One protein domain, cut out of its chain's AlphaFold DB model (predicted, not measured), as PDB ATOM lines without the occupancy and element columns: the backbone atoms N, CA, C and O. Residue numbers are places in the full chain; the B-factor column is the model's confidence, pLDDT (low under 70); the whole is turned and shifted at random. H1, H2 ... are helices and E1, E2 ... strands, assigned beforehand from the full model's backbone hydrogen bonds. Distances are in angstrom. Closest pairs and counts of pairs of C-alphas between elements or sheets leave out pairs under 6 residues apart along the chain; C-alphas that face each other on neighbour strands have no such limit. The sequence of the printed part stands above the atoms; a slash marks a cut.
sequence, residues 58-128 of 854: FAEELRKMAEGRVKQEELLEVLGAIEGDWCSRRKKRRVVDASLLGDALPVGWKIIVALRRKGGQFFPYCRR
ATOM      1  N   PHE A  58     -32.405 -32.676 -32.835       91.31
ATOM      2  CA  PHE A  58     -33.872 -32.652 -32.913       91.31
ATOM      3  C   PHE A  58     -34.496 -31.296 -32.537       91.31
ATOM      4  O   PHE A  58     -35.720 -31.174 -32.541       91.31
ATOM      5  N   ALA A  59     -33.698 -30.281 -32.179       89.56
ATOM      6  CA  ALA A  59     -34.218 -28.981 -31.742       89.56
ATOM      7  C   ALA A  59     -35.087 -28.300 -32.811       89.56
ATOM      8  O   ALA A  59     -36.094 -27.678 -32.479       89.56
ATOM      9  N   GLU A  60     -34.716 -28.466 -34.081       89.19
ATOM     10  CA  GLU A  60     -35.421 -27.883 -35.217       89.19
ATOM     11  C   GLU A  60     -36.777 -28.548 -35.476       89.19
ATOM     12  O   GLU A  60     -37.792 -27.865 -35.580       89.19
ATOM     13  N   GLU A  61     -36.832 -29.878 -35.503       91.62
ATOM     14  CA  GLU A  61     -38.090 -30.586 -35.762       91.62
ATOM     15  C   GLU A  61     -39.083 -30.411 -34.602       91.62
ATOM     16  O   GLU A  61     -40.277 -30.194 -34.809       91.62
ATOM     17  N   LEU A  62     -38.575 -30.370 -33.365       91.56
ATOM     18  CA  LEU A  62     -39.373 -29.997 -32.198       91.56
ATOM     19  C   LEU A  62     -39.852 -28.535 -32.264       91.56
ATOM     20  O   LEU A  62     -40.975 -28.258 -31.842       91.56
ATOM     21  N   ARG A  63     -39.057 -27.603 -32.811       88.88
ATOM     22  CA  ARG A  63     -39.490 -26.216 -33.058       88.88
ATOM     23  C   ARG A  63     -40.648 -26.169 -34.058       88.88
ATOM     24  O   ARG A  63     -41.663 -25.564 -33.720       88.88
ATOM     25  N   LYS A  64     -40.554 -26.859 -35.198       89.81
ATOM     26  CA  LYS A  64     -41.642 -26.934 -36.196       89.81
ATOM     27  C   LYS A  64     -42.930 -27.512 -35.613       89.81
ATOM     28  O   LYS A  64     -44.009 -26.967 -35.815       89.81
ATOM     29  N   MET A  65     -42.826 -28.556 -34.787       85.19
ATOM     30  CA  MET A  65     -43.970 -29.126 -34.057       85.19
ATOM     31  C   MET A  65     -44.642 -28.150 -33.067       85.19
ATOM     32  O   MET A  65     -45.744 -28.425 -32.590       85.19
ATOM     33  N   ALA A  66     -44.008 -27.018 -32.754       85.88
ATOM     34  CA  ALA A  66     -44.562 -25.950 -31.928       85.88
ATOM     35  C   ALA A  66     -45.027 -24.714 -32.720       85.88
ATOM     36  O   ALA A  66     -45.566 -23.782 -32.120       85.88
ATOM     37  N   GLU A  67     -44.840 -24.679 -34.042       86.25
ATOM     38  CA  GLU A  67     -45.243 -23.537 -34.862       86.25
ATOM     39  C   GLU A  67     -46.761 -23.314 -34.818       86.25
ATOM     40  O   GLU A  67     -47.567 -24.243 -34.746       86.25
ATOM     41  N   GLY A  68     -47.154 -22.039 -34.769       80.38
ATOM     42  CA  GLY A  68     -48.546 -21.619 -34.591       80.38
ATOM     43  C   GLY A  68     -49.163 -21.900 -33.211       80.38
ATOM     44  O   GLY A  68     -50.306 -21.506 -32.993       80.38
ATOM     45  N   ARG A  69     -48.457 -22.546 -32.266       81.12
ATOM     46  CA  ARG A  69     -49.011 -22.930 -30.951       81.12
ATOM     47  C   ARG A  69     -48.429 -22.105 -29.809       81.12
ATOM     48  O   ARG A  69     -47.218 -21.914 -29.694       81.12
ATOM     49  N   VAL A  70     -49.308 -21.615 -28.935       76.50
ATOM     50  CA  VAL A  70     -48.942 -20.672 -27.861       76.50
ATOM     51  C   VAL A  70     -49.310 -21.220 -26.481       76.50
ATOM     52  O   VAL A  70     -48.586 -20.971 -25.511       76.50
ATOM     53  N   LYS A  71     -50.396 -21.996 -26.370       87.06
ATOM     54  CA  LYS A  71     -50.843 -22.573 -25.093       87.06
ATOM     55  C   LYS A  71     -50.082 -23.863 -24.774       87.06
ATOM     56  O   LYS A  71     -49.693 -24.621 -25.663       87.06
ATOM     57  N   GLN A  72     -49.901 -24.148 -23.483       90.00
ATOM     58  CA  GLN A  72     -49.266 -25.392 -23.022       90.00
ATOM     59  C   GLN A  72     -50.093 -26.614 -23.455       90.00
ATOM     60  O   GLN A  72     -49.536 -27.654 -23.784       90.00
ATOM     61  N   GLU A  73     -51.414 -26.478 -23.469       89.56
ATOM     62  CA  GLU A  73     -52.396 -27.530 -23.726       89.56
ATOM     63  C   GLU A  73     -52.332 -27.971 -25.195       89.56
ATOM     64  O   GLU A  73     -52.107 -29.146 -25.469       89.56
ATOM     65  N   GLU A  74     -52.364 -27.009 -26.121       91.25
ATOM     66  CA  GLU A  74     -52.184 -27.211 -27.569       91.25
ATOM     67  C   GLU A  74     -50.868 -27.937 -27.898       91.25
ATOM     68  O   GLU A  74     -50.799 -28.712 -28.852       91.25
ATOM     69  N   LEU A  75     -49.808 -27.688 -27.121       90.94
ATOM     70  CA  LEU A  75     -48.502 -28.334 -27.275       90.94
ATOM     71  C   LEU A  75     -48.452 -29.722 -26.624       90.94
ATOM     72  O   LEU A  75     -47.807 -30.625 -27.156       90.94
ATOM     73  N   LEU A  76     -49.146 -29.930 -25.502       90.50
ATOM     74  CA  LEU A  76     -49.328 -31.258 -24.905       90.50
ATOM     75  C   LEU A  76     -50.198 -32.170 -25.783       90.50
ATOM     76  O   LEU A  76     -50.021 -33.386 -25.731       90.50
ATOM     77  N   GLU A  77     -51.072 -31.606 -26.617       90.75
ATOM     78  CA  GLU A  77     -51.814 -32.320 -27.661       90.75
ATOM     79  C   GLU A  77     -50.928 -32.720 -28.848       90.75
ATOM     80  O   GLU A  77     -51.010 -33.869 -29.272       90.75
ATOM     81  N   VAL A  78     -50.013 -31.861 -29.332       90.56
ATOM     82  CA  VAL A  78     -49.019 -32.279 -30.352       90.56
ATOM     83  C   VAL A  78     -48.113 -33.371 -29.802       90.56
ATOM     84  O   VAL A  78     -47.995 -34.436 -30.404       90.56
ATOM     85  N   LEU A  79     -47.551 -33.168 -28.605       91.00
ATOM     86  CA  LEU A  79     -46.817 -34.224 -27.906       91.00
ATOM     87  C   LEU A  79     -47.699 -35.455 -27.636       91.00
ATOM     88  O   LEU A  79     -47.170 -36.546 -27.460       91.00
ATOM     89  N   GLY A  80     -49.026 -35.302 -27.625       90.00
ATOM     90  CA  GLY A  80     -50.035 -36.358 -27.549       90.00
ATOM     91  C   GLY A  80     -50.269 -37.128 -28.855       90.00
ATOM     92  O   GLY A  80     -50.611 -38.309 -28.775       90.00
ATOM     93  N   ALA A  81     -50.017 -36.520 -30.013       90.31
ATOM     94  CA  ALA A  81     -50.184 -37.129 -31.334       90.31
ATOM     95  C   ALA A  81     -48.948 -37.911 -31.818       90.31
ATOM     96  O   ALA A  81     -49.103 -38.917 -32.502       90.31
ATOM     97  N   ILE A  82     -47.734 -37.486 -31.441       90.88
ATOM     98  CA  ILE A  82     -46.480 -38.204 -31.750       90.88
ATOM     99  C   ILE A  82     -46.514 -39.618 -31.136       90.88
ATOM    100  O   ILE A  82     -47.034 -39.798 -30.037       90.88
ATOM    101  N   GLU A  83     -45.946 -40.628 -31.796       92.00
ATOM    102  CA  GLU A  83     -45.869 -41.996 -31.261       92.00
ATOM    103  C   GLU A  83     -44.906 -42.123 -30.052       92.00
ATOM    104  O   GLU A  83     -43.942 -41.367 -29.911       92.00
ATOM    105  N   GLY A  84     -45.177 -43.076 -29.147       92.94
ATOM    106  CA  GLY A  84     -44.346 -43.381 -27.969       92.94
ATOM    107  C   GLY A  84     -45.039 -43.161 -26.615       92.94
ATOM    108  O   GLY A  84     -46.254 -42.973 -26.548       92.94
ATOM    109  N   ASP A  85     -44.284 -43.140 -25.515       93.38
ATOM    110  CA  ASP A  85     -44.794 -43.378 -24.153       93.38
ATOM    111  C   ASP A  85     -44.754 -42.162 -23.219       93.38
ATOM    112  O   ASP A  85     -43.752 -41.459 -23.101       93.38
ATOM    113  N   TRP A  86     -45.816 -41.934 -22.443       93.06
ATOM    114  CA  TRP A  86     -45.824 -40.882 -21.420       93.06
ATOM    115  C   TRP A  86     -45.005 -41.284 -20.186       93.06
ATOM    116  O   TRP A  86     -45.398 -42.180 -19.443       93.06
ATOM    117  N   CYS A  87     -43.939 -40.539 -19.860       87.12
ATOM    118  CA  CYS A  87     -43.033 -40.861 -18.741       87.12
ATOM    119  C   CYS A  87     -43.693 -40.839 -17.343       87.12
ATOM    120  O   CYS A  87     -43.040 -41.127 -16.343       87.12
ATOM    121  N   SER A  88     -44.945 -40.383 -17.222       82.19
ATOM    122  CA  SER A  88     -45.714 -40.403 -15.973       82.19
ATOM    123  C   SER A  88     -47.203 -40.144 -16.217       82.19
ATOM    124  O   SER A  88     -47.583 -39.490 -17.191       82.19
ATOM    125  N   ARG A  89     -48.045 -40.505 -15.237       78.31
ATOM    126  CA  ARG A  89     -49.488 -40.178 -15.209       78.31
ATOM    127  C   ARG A  89     -49.812 -38.679 -15.334       78.31
ATOM    128  O   ARG A  89     -50.951 -38.343 -15.625       78.31
ATOM    129  N   ARG A  90     -48.840 -37.782 -15.112       78.38
ATOM    130  CA  ARG A  90     -49.005 -36.322 -15.268       78.38
ATOM    131  C   ARG A  90     -48.905 -35.838 -16.723       78.38
ATOM    132  O   ARG A  90     -49.067 -34.645 -16.936       78.38
ATOM    133  N   LYS A  91     -48.577 -36.717 -17.686       84.69
ATOM    134  CA  LYS A  91     -48.471 -36.421 -19.131       84.69
ATOM    135  C   LYS A  91     -47.737 -35.100 -19.463       84.69
ATOM    136  O   LYS A  91     -48.216 -34.292 -20.241       84.69
ATOM    137  N   LYS A  92     -46.567 -34.861 -18.846       83.62
ATOM    138  CA  LYS A  92     -45.730 -33.652 -19.074       83.62
ATOM    139  C   LYS A  92     -44.412 -33.903 -19.828       83.62
ATOM    140  O   LYS A  92     -43.650 -32.964 -20.049       83.62
ATOM    141  N   ARG A  93     -44.099 -35.163 -20.143       92.12
ATOM    142  CA  ARG A  93     -42.888 -35.610 -20.860       92.12
ATOM    143  C   ARG A  93     -43.205 -36.903 -21.603       92.12
ATOM    144  O   ARG A  93     -43.857 -37.762 -20.999       92.12
ATOM    145  N   ARG A  94     -42.740 -37.047 -22.843       94.25
ATOM    146  CA  ARG A  94     -42.961 -38.240 -23.672       94.25
ATOM    147  C   ARG A  94     -41.635 -38.835 -24.132       94.25
ATOM    148  O   ARG A  94     -40.729 -38.094 -24.495       94.25
ATOM    149  N   VAL A  95     -41.534 -40.157 -24.090       95.25
ATOM    150  CA  VAL A  95     -40.485 -40.938 -24.740       95.25
ATOM    151  C   VAL A  95     -40.917 -41.161 -26.183       95.25
ATOM    152  O   VAL A  95     -41.977 -41.736 -26.406       95.25
ATOM    153  N   VAL A  96     -40.120 -40.709 -27.138       95.88
ATOM    154  CA  VAL A  96     -40.363 -40.831 -28.581       95.88
ATOM    155  C   VAL A  96     -39.180 -41.588 -29.184       95.88
ATOM    156  O   VAL A  96     -38.059 -41.429 -28.700       95.88
ATOM    157  N   ASP A  97     -39.390 -42.425 -30.200       94.81
ATOM    158  CA  ASP A  97     -38.263 -43.011 -30.936       94.81
ATOM    159  C   ASP A  97     -37.492 -41.905 -31.672       94.81
ATOM    160  O   ASP A  97     -38.102 -41.063 -32.331       94.81
ATOM    161  N   ALA A  98     -36.163 -41.876 -31.548       94.69
ATOM    162  CA  ALA A  98     -35.340 -40.832 -32.160       94.69
ATOM    163  C   ALA A  98     -35.562 -40.771 -33.681       94.69
ATOM    164  O   ALA A  98     -35.641 -39.685 -34.253       94.69
ATOM    165  N   SER A  99     -35.786 -41.942 -34.289       91.56
ATOM    166  CA  SER A  99     -36.091 -42.140 -35.706       91.56
ATOM    167  C   SER A  99     -37.284 -41.317 -36.199       91.56
ATOM    168  O   SER A  99     -37.334 -40.956 -37.370       91.56
ATOM    169  N   LEU A 100     -38.273 -41.038 -35.343       90.31
ATOM    170  CA  LEU A 100     -39.497 -40.322 -35.727       90.31
ATOM    171  C   LEU A 100     -39.277 -38.814 -35.907       90.31
ATOM    172  O   LEU A 100     -40.088 -38.157 -36.553       90.31
ATOM    173  N   LEU A 101     -38.203 -38.271 -35.327       89.50
ATOM    174  CA  LEU A 101     -37.906 -36.834 -35.288       89.50
ATOM    175  C   LEU A 101     -36.651 -36.460 -36.094       89.50
ATOM    176  O   LEU A 101     -36.310 -35.285 -36.194       89.50
ATOM    177  N   GLY A 102     -35.948 -37.451 -36.643       89.44
ATOM    178  CA  GLY A 102     -34.739 -37.273 -37.437       89.44
ATOM    179  C   GLY A 102     -33.947 -38.572 -37.555       89.44
ATOM    180  O   GLY A 102     -34.344 -39.620 -37.055       89.44
ATOM    181  N   ASP A 103     -32.804 -38.499 -38.222       90.62
ATOM    182  CA  ASP A 103     -31.911 -39.626 -38.496       90.62
ATOM    183  C   ASP A 103     -30.488 -39.398 -37.952       90.62
ATOM    184  O   ASP A 103     -29.568 -40.153 -38.243       90.62
ATOM    185  N   ALA A 104     -30.307 -38.396 -37.091       89.19
ATOM    186  CA  ALA A 104     -29.027 -38.079 -36.459       89.19
ATOM    187  C   ALA A 104     -28.558 -39.106 -35.408       89.19
ATOM    188  O   ALA A 104     -27.467 -38.953 -34.873       89.19
ATOM    189  N   LEU A 105     -29.370 -40.114 -35.065       92.25
ATOM    190  CA  LEU A 105     -29.019 -41.154 -34.093       92.25
ATOM    191  C   LEU A 105     -29.162 -42.568 -34.681       92.25
ATOM    192  O   LEU A 105     -29.946 -42.767 -35.615       92.25
ATOM    193  N   PRO A 106     -28.442 -43.560 -34.121       91.31
ATOM    194  CA  PRO A 106     -28.531 -44.947 -34.570       91.31
ATOM    195  C   PRO A 106     -29.917 -45.557 -34.326       91.31
ATOM    196  O   PRO A 106     -30.704 -45.080 -33.504       91.31
ATOM    197  N   VAL A 107     -30.205 -46.671 -34.999       89.88
ATOM    198  CA  VAL A 107     -31.477 -47.398 -34.833       89.88
ATOM    199  C   VAL A 107     -31.689 -47.848 -33.378       89.88
ATOM    200  O   VAL A 107     -30.775 -48.348 -32.723       89.88
ATOM    201  N   GLY A 108     -32.918 -47.693 -32.875       88.81
ATOM    202  CA  GLY A 108     -33.327 -48.124 -31.531       88.81
ATOM    203  C   GLY A 108     -33.059 -47.114 -30.408       88.81
ATOM    204  O   GLY A 108     -33.404 -47.387 -29.257       88.81
ATOM    205  N   TRP A 109     -32.477 -45.953 -30.718       94.88
ATOM    206  CA  TRP A 109     -32.377 -44.834 -29.781       94.88
ATOM    207  C   TRP A 109     -33.732 -44.153 -29.573       94.88
ATOM    208  O   TRP A 109     -34.537 -44.027 -30.493       94.88
ATOM    209  N   LYS A 110     -33.977 -43.650 -28.361       96.31
ATOM    210  CA  LYS A 110     -35.189 -42.881 -28.025       96.31
ATOM    211  C   LYS A 110     -34.816 -41.540 -27.399       96.31
ATOM    212  O   LYS A 110     -33.713 -41.383 -26.883       96.31
ATOM    213  N   ILE A 111     -35.725 -40.569 -27.404       95.38
ATOM    214  CA  ILE A 111     -35.534 -39.283 -26.719       95.38
ATOM    215  C   ILE A 111     -36.707 -38.958 -25.794       95.38
ATOM    216  O   ILE A 111     -37.859 -39.284 -26.075       95.38
ATOM    217  N   ILE A 112     -36.420 -38.292 -24.676       95.12
ATOM    218  CA  ILE A 112     -37.426 -37.744 -23.766       95.12
ATOM    219  C   ILE A 112     -37.703 -36.299 -24.172       95.12
ATOM    220  O   ILE A 112     -36.953 -35.393 -23.807       95.12
ATOM    221  N   VAL A 113     -38.812 -36.071 -24.869       94.94
ATOM    222  CA  VAL A 113     -39.315 -34.729 -25.170       94.94
ATOM    223  C   VAL A 113     -40.043 -34.167 -23.946       94.94
ATOM    224  O   VAL A 113     -40.836 -34.853 -23.291       94.94
ATOM    225  N   ALA A 114     -39.778 -32.907 -23.613       92.88
ATOM    226  CA  ALA A 114     -40.446 -32.174 -22.538       92.88
ATOM    227  C   ALA A 114     -40.783 -30.747 -22.989       92.88
ATOM    228  O   ALA A 114     -40.164 -30.244 -23.919       92.88
ATOM    229  N   LEU A 115     -41.718 -30.074 -22.313       91.88
ATOM    230  CA  LEU A 115     -41.942 -28.634 -22.501       91.88
ATOM    231  C   LEU A 115     -41.057 -27.816 -21.545       91.88
ATOM    232  O   LEU A 115     -41.027 -28.086 -20.341       91.88
ATOM    233  N   ARG A 116     -40.380 -26.793 -22.076       88.50
ATOM    234  CA  ARG A 116     -39.757 -25.680 -21.334       88.50
ATOM    235  C   ARG A 116     -40.549 -24.395 -21.573       88.50
ATOM    236  O   ARG A 116     -41.266 -24.295 -22.563       88.50
ATOM    237  N   ARG A 117     -40.411 -23.403 -20.690       88.88
ATOM    238  CA  ARG A 117     -40.995 -22.062 -20.865       88.88
ATOM    239  C   ARG A 117     -39.875 -21.064 -21.173       88.88
ATOM    240  O   ARG A 117     -38.867 -21.069 -20.473       88.88
ATOM    241  N   LYS A 118     -40.030 -20.231 -22.205       84.19
ATOM    242  CA  LYS A 118     -39.074 -19.180 -22.610       84.19
ATOM    243  C   LYS A 118     -39.879 -17.983 -23.120       84.19
ATOM    244  O   LYS A 118     -40.804 -18.181 -23.894       84.19
ATOM    245  N   GLY A 119     -39.586 -16.764 -22.658       82.12
ATOM    246  CA  GLY A 119     -40.340 -15.566 -23.079       82.12
ATOM    247  C   GLY A 119     -41.855 -15.651 -22.824       82.12
ATOM    248  O   GLY A 119     -42.645 -15.190 -23.632       82.12
ATOM    249  N   GLY A 120     -42.282 -16.324 -21.748       82.00
ATOM    250  CA  GLY A 120     -43.700 -16.549 -21.433       82.00
ATOM    251  C   GLY A 120     -44.361 -17.724 -22.174       82.00
ATOM    252  O   GLY A 120     -45.188 -18.405 -21.559       82.00
ATOM    253  N   GLN A 121     -43.959 -18.011 -23.415       83.81
ATOM    254  CA  GLN A 121     -44.447 -19.124 -24.247       83.81
ATOM    255  C   GLN A 121     -43.801 -20.470 -23.861       83.81
ATOM    256  O   GLN A 121     -42.751 -20.525 -23.209       83.81
ATOM    257  N   PHE A 122     -44.448 -21.575 -24.241       89.31
ATOM    258  CA  PHE A 122     -43.939 -22.937 -24.067       89.31
ATOM    259  C   PHE A 122     -43.319 -23.468 -25.363       89.31
ATOM    260  O   PHE A 122     -43.832 -23.220 -26.445       89.31
ATOM    261  N   PHE A 123     -42.242 -24.243 -25.237       89.62
ATOM    262  CA  PHE A 123     -41.549 -24.880 -26.357       89.62
ATOM    263  C   PHE A 123     -41.161 -26.317 -25.987       89.62
ATOM    264  O   PHE A 123     -40.642 -26.530 -24.884       89.62
ATOM    265  N   PRO A 124     -41.362 -27.308 -26.868       92.12
ATOM    266  CA  PRO A 124     -40.774 -28.627 -26.704       92.12
ATOM    267  C   PRO A 124     -39.247 -28.561 -26.849       92.12
ATOM    268  O   PRO A 124     -38.692 -27.676 -27.501       92.12
ATOM    269  N   TYR A 125     -38.555 -29.489 -26.199       92.19
ATOM    270  CA  TYR A 125     -37.113 -29.679 -26.325       92.19
ATOM    271  C   TYR A 125     -36.738 -31.126 -25.985       92.19
ATOM    272  O   TYR A 125     -37.439 -31.790 -25.208       92.19
ATOM    273  N   CYS A 126     -35.624 -31.611 -26.539       93.00
ATOM    274  CA  CYS A 126     -35.019 -32.856 -26.079       93.00
ATOM    275  C   CYS A 126     -34.467 -32.638 -24.664       93.00
ATOM    276  O   CYS A 126     -33.618 -31.777 -24.449       93.00
ATOM    277  N   ARG A 127     -34.976 -33.388 -23.682       92.81
ATOM    278  CA  ARG A 127     -34.526 -33.309 -22.285       92.81
ATOM    279  C   ARG A 127     -33.460 -34.352 -21.953       92.81
ATOM    280  O   ARG A 127     -32.668 -34.111 -21.045       92.81
ATOM    281  N   ARG A 128     -33.521 -35.522 -22.593       94.62
ATOM    282  CA  ARG A 128     -32.548 -36.622 -22.496       94.62
ATOM    283  C   ARG A 128     -32.630 -37.501 -23.737       94.62
ATOM    284  O   ARG A 128     -33.726 -37.724 -24.246       94.62
TER     285      ARG A 128
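This is residues 58 to 128 of the 854 residues of an uncharacterized protein of Chenopodium quinoa (UniProt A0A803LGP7). A strongly twisted meander of three antiparallel strands, E1-E2-E3, each neighbour to the one before, has H2 over one face, making two layers; short H1 packs beside E3. The 71 printed residues hold H1, H2, E1, E2, E3 in that order. The class is mixed; the whole is compact, radius of gyration of the C-alphas 11.6 A, spanning 35 by 27 by 19 A.

Start at H1, residues 59 to 64, which touches E3, residues 121 to 128; their closest C-alphas, Leu 62 and Pro 124, are 5.8 A apart. H2, residues 72 to 81, touches E3 too, closest at C-alphas 72 and 122, 6.0 A. E1, residues 93 to 97, and E2, residues 110 to 118, form a hairpin, with N 94 and O 113 at 2.9 A. E2 and E3 form another, with N 116 and O 123 at 2.8 A. In both helices every O i to N i+4 pair is within hydrogen-bond range.

Find H1's start, C-alpha 59, at (-34.218, -28.981, -31.742). H2 measures 14.4 A, E2 24.6 A, and E3 21.2 A to C-alpha 128 at (-32.548, -36.622, -22.496).

The printed part has no cut; the links H2 to E1 and E1 to E2 are long. No printed residue is under 70 in pLDDT.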